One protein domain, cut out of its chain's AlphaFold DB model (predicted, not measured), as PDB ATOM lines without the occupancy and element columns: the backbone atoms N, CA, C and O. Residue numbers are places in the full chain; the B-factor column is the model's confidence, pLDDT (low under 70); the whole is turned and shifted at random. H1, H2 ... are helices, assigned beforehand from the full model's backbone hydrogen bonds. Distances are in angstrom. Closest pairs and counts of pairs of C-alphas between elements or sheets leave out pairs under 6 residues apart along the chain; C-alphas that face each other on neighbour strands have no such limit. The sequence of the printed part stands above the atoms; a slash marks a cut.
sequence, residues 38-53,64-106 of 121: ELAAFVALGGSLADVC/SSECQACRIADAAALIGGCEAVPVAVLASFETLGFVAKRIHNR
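AT A GLANCE: This is residues 38 to 53 and 64 to 106 of the 121 residues of an uncharacterized protein of Aliishimia ponticola (UniProt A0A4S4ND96). An open string of helices makes a wide arch: H3 and H4 are its two arms, the stretch 80 to 86 joins them at the top, H2 touches the end where H3 begins, and H1 lies beyond H2, apart from H3, with residues 40 to 46 standing free. The arm of residues 75 to 106, which holds H4, sticks out with nothing packed on it and makes much of the length. The printed part has 59 residues with four named helices, H1, H2, H3, H4 in chain order, and no named strand; the class is all helix. It is extended, with a radius of gyration of the C-alphas of 19.9 A and spans of 58 by 25 by 20 A.

HOW THE PARTS SIT: Start with H1, residues 38 to 44, which touches no helix. Go on to H2, residues 50 to 53, and look across to H3, residues 68 to 79: they touch, with H3 using residues 68 to 70 alone, and their closest C-alphas, those of Cys 53 and Ala 69, are 6.8 A apart. H4, residues 87 to 104, touches no helix; H3 and H4 are apart. In H1 and H4 every O i to N i+4 pair is within hydrogen-bond range, in H3 7 of 8 are, and H2 is too short for such a pair.

IN THESE COORDINATES: Find C-alpha 38 at (49.903, 13.436, -27.253), where H1 begins. H3 runs 16.9 A from C-alpha 68 at (49.646, 6.294, -44.820) to C-alpha 79. H4 runs 25.7 A from C-alpha 87 to C-alpha 104 at (17.397, 18.793, -60.683).

THE WHOLE: The C-alphas farthest apart, those of Gly 46 and Arg 106, are 59.8 A apart. Residues 54 to 63 are not printed; across this cut C-alphas 53 and 64 are 8.6 A apart. Of the links printed whole, H1 to H2 is tight and H3 to H4 is short. The mean pLDDT of the printed part is 72.8; residues 64 to 66 and 74 to 95 are under 70.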
ATOM      1  N   GLU A  38      50.328  14.822 -27.037       84.88
ATOM      2  CA  GLU A  38      49.903  13.436 -27.253       84.88
ATOM      3  C   GLU A  38      51.038  12.566 -27.802       84.88
ATOM      4  O   GLU A  38      51.226  11.446 -27.330       84.88
ATOM      5  N   LEU A  39      51.830  13.081 -28.753       83.38
ATOM      6  CA  LEU A  39      52.990  12.361 -29.281       83.38
ATOM      7  C   LEU A  39      54.044  12.136 -28.190       83.38
ATOM      8  O   LEU A  39      54.607  11.048 -28.087       83.38
ATOM      9  N   ALA A  40      54.276  13.136 -27.336       87.31
ATOM     10  CA  ALA A  40      55.175  13.002 -26.195       87.31
ATOM     11  C   ALA A  40      54.685  11.939 -25.193       87.31
ATOM     12  O   ALA A  40      55.485  11.134 -24.719       87.31
ATOM     13  N   ALA A  41      53.380  11.894 -24.904       90.50
ATOM     14  CA  ALA A  41      52.790  10.876 -24.036       90.50
ATOM     15  C   ALA A  41      52.880   9.466 -24.644       90.50
ATOM     16  O   ALA A  41      53.208   8.517 -23.937       90.50
ATOM     17  N   PHE A  42      52.645   9.326 -25.951       87.94
ATOM     18  CA  PHE A  42      52.793   8.058 -26.668       87.94
ATOM     19  C   PHE A  42      54.220   7.505 -26.561       87.94
ATOM     20  O   PHE A  42      54.408   6.344 -26.197       87.94
ATOM     21  N   VAL A  43      55.225   8.357 -26.783       89.56
ATOM     22  CA  VAL A  43      56.639   7.977 -26.628       89.56
ATOM     23  C   VAL A  43      56.976   7.665 -25.168       89.56
ATOM     24  O   VAL A  43      57.695   6.706 -24.893       89.56
ATOM     25  N   ALA A  44      56.423   8.414 -24.210       91.00
ATOM     26  CA  ALA A  44      56.627   8.155 -22.782       91.00
ATOM     27  C   ALA A  44      56.050   6.803 -22.321       91.00
ATOM     28  O   ALA A  44      56.562   6.212 -21.373       91.00
ATOM     29  N   LEU A  45      55.022   6.292 -23.004       93.88
ATOM     30  CA  LEU A  45      54.469   4.949 -22.793       93.88
ATOM     31  C   LEU A  45      55.278   3.847 -23.504       93.88
ATOM     32  O   LEU A  45      54.881   2.684 -23.471       93.88
ATOM     33  N   GLY A  46      56.410   4.197 -24.122       90.00
ATOM     34  CA  GLY A  46      57.286   3.277 -24.847       90.00
ATOM     35  C   GLY A  46      56.924   3.090 -26.321       90.00
ATOM     36  O   GLY A  46      57.511   2.227 -26.966       90.00
ATOM     37  N   GLY A  47      55.979   3.870 -26.854       88.25
ATOM     38  CA  GLY A  47      55.634   3.843 -28.273       88.25
ATOM     39  C   GLY A  47      56.746   4.411 -29.156       88.25
ATOM     40  O   GLY A  47      57.451   5.349 -28.778       88.25
ATOM     41  N   SER A  48      56.887   3.866 -30.360       86.50
ATOM     42  CA  SER A  48      57.832   4.322 -31.377       86.50
ATOM     43  C   SER A  48      57.102   4.796 -32.630       86.50
ATOM     44  O   SER A  48      56.055   4.272 -33.004       86.50
ATOM     45  N   LEU A  49      57.684   5.760 -33.348       79.31
ATOM     46  CA  LEU A  49      57.211   6.115 -34.691       79.31
ATOM     47  C   LEU A  49      57.298   4.926 -35.659       79.31
ATOM     48  O   LEU A  49      56.523   4.876 -36.608       79.31
ATOM     49  N   ALA A  50      58.177   3.951 -35.400       79.12
ATOM     50  CA  ALA A  50      58.239   2.708 -36.168       79.12
ATOM     51  C   ALA A  50      56.948   1.876 -36.050       79.12
ATOM     52  O   ALA A  50      56.574   1.199 -37.003       79.12
ATOM     53  N   ASP A  51      56.210   1.992 -34.940       81.12
ATOM     54  CA  ASP A  51      54.921   1.308 -34.757       81.12
ATOM     55  C   ASP A  51      53.824   1.895 -35.663       81.12
ATOM     56  O   ASP A  51      52.806   1.255 -35.925       81.12
ATOM     57  N   VAL A  52      54.031   3.124 -36.148       79.88
ATOM     58  CA  VAL A  52      53.086   3.871 -36.991       79.88
ATOM     59  C   VAL A  52      53.533   3.892 -38.456       79.88
ATOM     60  O   VAL A  52      52.711   3.751 -39.361       79.88
ATOM     61  N   CYS A  53      54.830   4.077 -38.696       77.56
ATOM     62  CA  CYS A  53      55.413   4.276 -40.023       77.56
ATOM     63  C   CYS A  53      56.110   3.030 -40.589       77.56
ATOM     64  O   CYS A  53      56.449   3.023 -41.776       77.56
ATOM     65  N   SER A  64      58.085   9.339 -46.819       58.62
ATOM     66  CA  SER A  64      56.852   9.950 -46.282       58.62
ATOM     67  C   SER A  64      55.634   9.847 -47.224       58.62
ATOM     68  O   SER A  64      54.496   9.865 -46.763       58.62
ATOM     69  N   SER A  65      55.860   9.668 -48.533       59.88
ATOM     70  CA  SER A  65      54.852   9.428 -49.571       59.88
ATOM     71  C   SER A  65      54.152   8.057 -49.527       59.88
ATOM     72  O   SER A  65      53.034   7.926 -50.038       59.88
ATOM     73  N   GLU A  66      54.764   7.028 -48.943       69.69
ATOM     74  CA  GLU A  66      54.208   5.669 -48.853       69.69
ATOM     75  C   GLU A  66      53.614   5.362 -47.475       69.69
ATOM     76  O   GLU A  66      52.681   4.562 -47.382       69.69
ATOM     77  N   CYS A  67      54.068   6.047 -46.421       75.19
ATOM     78  CA  CYS A  67      53.458   5.937 -45.100       75.19
ATOM     79  C   CYS A  67      52.068   6.591 -45.090       75.19
ATOM     80  O   CYS A  67      51.919   7.801 -45.269       75.19
ATOM     81  N   GLN A  68      51.022   5.795 -44.849       76.12
ATOM     82  CA  GLN A  68      49.646   6.294 -44.820       76.12
ATOM     83  C   GLN A  68      49.414   7.303 -43.688       76.12
ATOM     84  O   GLN A  68      48.688   8.272 -43.896       76.12
ATOM     85  N   ALA A  69      50.060   7.122 -42.534       78.12
ATOM     86  CA  ALA A  69      49.987   8.073 -41.429       78.12
ATOM     87  C   ALA A  69      50.617   9.423 -41.806       78.12
ATOM     88  O   ALA A  69      49.991  10.463 -41.609       78.12
ATOM     89  N   CYS A  70      51.795   9.413 -42.443       75.56
ATOM     90  CA  CYS A  70      52.423  10.629 -42.964       75.56
ATOM     91  C   CYS A  70      51.570  11.293 -44.050       75.56
ATOM     92  O   CYS A  70      51.405  12.506 -44.016       75.56
ATOM     93  N   ARG A  71      50.958  10.521 -44.961       76.31
ATOM     94  CA  ARG A  71      50.041  11.065 -45.978       76.31
ATOM     95  C   ARG A  71      48.814  11.738 -45.373       76.31
ATOM     96  O   ARG A  71      48.395  12.783 -45.857       76.31
ATOM     97  N   ILE A  72      48.219  11.139 -44.342       75.94
ATOM     98  CA  ILE A  72      47.058  11.725 -43.659       75.94
ATOM     99  C   ILE A  72      47.474  12.999 -42.921       75.94
ATOM    100  O   ILE A  72      46.777  14.005 -43.029       75.94
ATOM    101  N   ALA A  73      48.608  12.979 -42.218       74.12
ATOM    102  CA  ALA A  73      49.136  14.153 -41.529       74.12
ATOM    103  C   ALA A  73      49.437  15.308 -42.504       74.12
ATOM    104  O   ALA A  73      49.071  16.449 -42.231       74.12
ATOM    105  N   ASP A  74      50.025  15.007 -43.663       69.00
ATOM    106  CA  ASP A  74      50.325  15.983 -44.717       69.00
ATOM    107  C   ASP A  74      49.042  16.567 -45.342       69.00
ATOM    108  O   ASP A  74      48.885  17.781 -45.469       69.00
ATOM    109  N   ALA A  75      48.047  15.718 -45.628       69.50
ATOM    110  CA  ALA A  75      46.740  16.168 -46.110       69.50
ATOM    111  C   ALA A  75      45.986  17.019 -45.071       69.50
ATOM    112  O   ALA A  75      45.315  17.985 -45.433       69.50
ATOM    113  N   ALA A  76      46.105  16.689 -43.782       67.50
ATOM    114  CA  ALA A  76      45.493  17.448 -42.697       67.50
ATOM    115  C   ALA A  76      46.175  18.809 -42.481       67.50
ATOM    116  O   ALA A  76      45.491  19.795 -42.206       67.50
ATOM    117  N   ALA A  77      47.496  18.898 -42.666       63.72
ATOM    118  CA  ALA A  77      48.230  20.163 -42.595       63.72
ATOM    119  C   ALA A  77      47.742  21.177 -43.645       63.72
ATOM    120  O   ALA A  77      47.678  22.374 -43.363       63.72
ATOM    121  N   LEU A  78      47.297  20.699 -44.813       58.84
ATOM    122  CA  LEU A  78      46.665  21.523 -45.848       58.84
ATOM    123  C   LEU A  78      45.349  22.175 -45.383       58.84
ATOM    124  O   LEU A  78      44.991  23.257 -45.845       58.84
ATOM    125  N   ILE A  79      44.634  21.529 -44.460       56.72
ATOM    126  CA  ILE A  79      43.348  21.997 -43.926       56.72
ATOM    127  C   ILE A  79      43.562  23.029 -42.807       56.72
ATOM    128  O   ILE A  79      42.692  23.864 -42.574       56.72
ATOM    129  N   GLY A  80      44.737  23.050 -42.166       54.47
ATOM    130  CA  GLY A  80      45.056  23.952 -41.050       54.47
ATOM    131  C   GLY A  80      45.054  25.450 -41.391       54.47
ATOM    132  O   GLY A  80      45.004  26.272 -40.483       54.47
ATOM    133  N   GLY A  81      45.081  25.814 -42.679       52.25
ATOM    134  CA  GLY A  81      44.909  27.196 -43.149       52.25
ATOM    135  C   GLY A  81      43.454  27.602 -43.416       52.25
ATOM    136  O   GLY A  81      43.180  28.779 -43.639       52.25
ATOM    137  N   CYS A  82      42.515  26.655 -43.395       50.41
ATOM    138  CA  CYS A  82      41.092  26.961 -43.367       50.41
ATOM    139  C   CYS A  82      40.690  27.138 -41.904       50.41
ATOM    140  O   CYS A  82      40.234  26.191 -41.263       50.41
ATOM    141  N   GLU A  83      40.859  28.350 -41.367       52.72
ATOM    142  CA  GLU A  83      40.074  28.761 -40.202       52.72
ATOM    143  C   GLU A  83      38.625  28.339 -40.452       52.72
ATOM    144  O   GLU A  83      38.059  28.629 -41.509       52.72
ATOM    145  N   ALA A  84      38.100  27.546 -39.516       55.19
ATOM    146  CA  ALA A  84      36.837  26.840 -39.611       55.19
ATOM    147  C   ALA A  84      35.793  27.657 -40.378       55.19
ATOM    148  O   ALA A  84      35.377  28.725 -39.928       55.19
ATOM    149  N   VAL A  85      35.363  27.143 -41.536       53.91
ATOM    150  CA  VAL A  85      34.209  27.696 -42.246       53.91
ATOM    151  C   VAL A  85      33.079  27.774 -41.217       53.91
ATOM    152  O   VAL A  85      32.708  26.735 -40.659       53.91
ATOM    153  N   PRO A  86      32.571  28.976 -40.890       56.00
ATOM    154  CA  PRO A  86      31.650  29.126 -39.778       56.00
ATOM    155  C   PRO A  86      30.428  28.248 -40.028       56.00
ATOM    156  O   PRO A  86      29.913  28.198 -41.143       56.00
ATOM    157  N   VAL A  87      29.950  27.554 -38.994       59.50
ATOM    158  CA  VAL A  87      28.845  26.575 -39.074       59.50
ATOM    159  C   VAL A  87      27.607  27.138 -39.798       59.50
ATOM    160  O   VAL A  87      26.908  26.410 -40.499       59.50
ATOM    161  N   ALA A  88      27.380  28.453 -39.723       60.66
ATOM    162  CA  ALA A  88      26.323  29.151 -40.459       60.66
ATOM    163  C   ALA A  88      26.436  29.025 -41.996       60.66
ATOM    164  O   ALA A  88      25.427  28.932 -42.699       60.66
ATOM    165  N   VAL A  89      27.658  28.992 -42.529       59.31
ATOM    166  CA  VAL A  89      27.931  28.809 -43.958       59.31
ATOM    167  C   VAL A  89      27.652  27.359 -44.367       59.31
ATOM    168  O   VAL A  89      27.013  27.139 -45.393       59.31
ATOM    169  N   LEU A  90      28.006  26.375 -43.532       59.41
ATOM    170  CA  LEU A  90      27.674  24.959 -43.760       59.41
ATOM    171  C   LEU A  90      26.152  24.718 -43.779       59.41
ATOM    172  O   LEU A  90      25.649  24.092 -44.710       59.41
ATOM    173  N   ALA A  91      25.407  25.300 -42.834       60.78
ATOM    174  CA  ALA A  91      23.940  25.219 -42.807       60.78
ATOM    175  C   ALA A  91      23.287  25.856 -44.051       60.78
ATOM    176  O   ALA A  91      22.292  25.359 -44.586       60.78
ATOM    177  N   SER A  92      23.878  26.937 -44.567       61.00
ATOM    178  CA  SER A  92      23.415  27.578 -45.803       61.00
ATOM    179  C   SER A  92      23.627  26.668 -47.019       61.00
ATOM    180  O   SER A  92      22.743  26.555 -47.866       61.00
ATOM    181  N   PHE A  93      24.748  25.943 -47.089       63.47
ATOM    182  CA  PHE A  93      24.992  24.979 -48.164       63.47
ATOM    183  C   PHE A  93      24.068  23.757 -48.108       63.47
ATOM    184  O   PHE A  93      23.664  23.275 -49.166       63.47
ATOM    185  N   GLU A  94      23.664  23.287 -46.925       68.62
ATOM    186  CA  GLU A  94      22.686  22.193 -46.813       68.62
ATOM    187  C   GLU A  94      21.317  22.580 -47.387       68.62
ATOM    188  O   GLU A  94      20.735  21.832 -48.180       68.62
ATOM    189  N   THR A  95      20.819  23.774 -47.048       68.50
ATOM    190  CA  THR A  95      19.531  24.260 -47.571       68.50
ATOM    191  C   THR A  95      19.577  24.463 -49.087       68.50
ATOM    192  O   THR A  95      18.669  24.028 -49.802       68.50
ATOM    193  N   LEU A  96      20.666  25.037 -49.604       75.50
ATOM    194  CA  LEU A  96      20.872  25.216 -51.042       75.50
ATOM    195  C   LEU A  96      21.033  23.876 -51.771       75.50
ATOM    196  O   LEU A  96      20.463  23.697 -52.848       75.50
ATOM    197  N   GLY A  97      21.730  22.909 -51.171       76.94
ATOM    198  CA  GLY A  97      21.875  21.552 -51.697       76.94
ATOM    199  C   GLY A  97      20.535  20.818 -51.795       76.94
ATOM    200  O   GLY A  97      20.243  20.192 -52.818       76.94
ATOM    201  N   PHE A  98      19.675  20.953 -50.782       76.94
ATOM    202  CA  PHE A  98      18.320  20.398 -50.804       76.94
ATOM    203  C   PHE A  98      17.472  20.990 -51.942       76.94
ATOM    204  O   PHE A  98      16.847  20.247 -52.706       76.94
ATOM    205  N   VAL A  99      17.483  22.317 -52.100       80.88
ATOM    206  CA  VAL A  99      16.735  23.008 -53.164       80.88
ATOM    207  C   VAL A  99      17.271  22.632 -54.548       80.88
ATOM    208  O   VAL A  99      16.486  22.264 -55.425       80.88
ATOM    209  N   ALA A 100      18.592  22.644 -54.740       83.44
ATOM    210  CA  ALA A 100      19.230  22.292 -56.005       83.44
ATOM    211  C   ALA A 100      18.894  20.857 -56.435       83.44
ATOM    212  O   ALA A 100      18.507  20.626 -57.582       83.44
ATOM    213  N   LYS A 101      18.943  19.895 -55.502       83.75
ATOM    214  CA  LYS A 101      18.584  18.495 -55.768       83.75
ATOM    215  C   LYS A 101      17.116  18.345 -56.171       83.75
ATOM    216  O   LYS A 101      16.795  17.544 -57.046       83.75
ATOM    217  N   ARG A 102      16.218  19.137 -55.577       80.12
ATOM    218  CA  ARG A 102      14.784  19.129 -55.899       80.12
ATOM    219  C   ARG A 102      14.483  19.757 -57.258       80.12
ATOM    220  O   ARG A 102      13.604  19.264 -57.954       80.12
ATOM    221  N   ILE A 103      15.217  20.804 -57.644       82.69
ATOM    222  CA  ILE A 103      15.140  21.398 -58.986       82.69
ATOM    223  C   ILE A 103      15.673  20.416 -60.029       82.69
ATOM    224  O   ILE A 103      15.026  20.226 -61.052       82.69
ATOM    225  N   HIS A 104      16.811  19.770 -59.766       83.69
ATOM    226  CA  HIS A 104      17.397  18.793 -60.683       83.69
ATOM    227  C   HIS A 104      16.485  17.578 -60.892       83.69
ATOM    228  O   HIS A 104      16.241  17.174 -62.023       83.69
ATOM    229  N   ASN A 105      15.909  17.049 -59.809       82.12
ATOM    230  CA  ASN A 105      14.999  15.902 -59.853       82.12
ATOM    231  C   ASN A 105      13.542  16.292 -60.139       82.12
ATOM    232  O   ASN A 105      12.636  15.468 -59.971       82.12
ATOM    233  N   ARG A 106      13.273  17.544 -60.529       79.38
ATOM    234  CA  ARG A 106      11.909  17.957 -60.844       79.38
ATOM    235  C   ARG A 106      11.473  17.237 -62.122       79.38
ATOM    236  O   ARG A 106      12.055  17.410 -63.187       79.38
TER     237      ARG A 106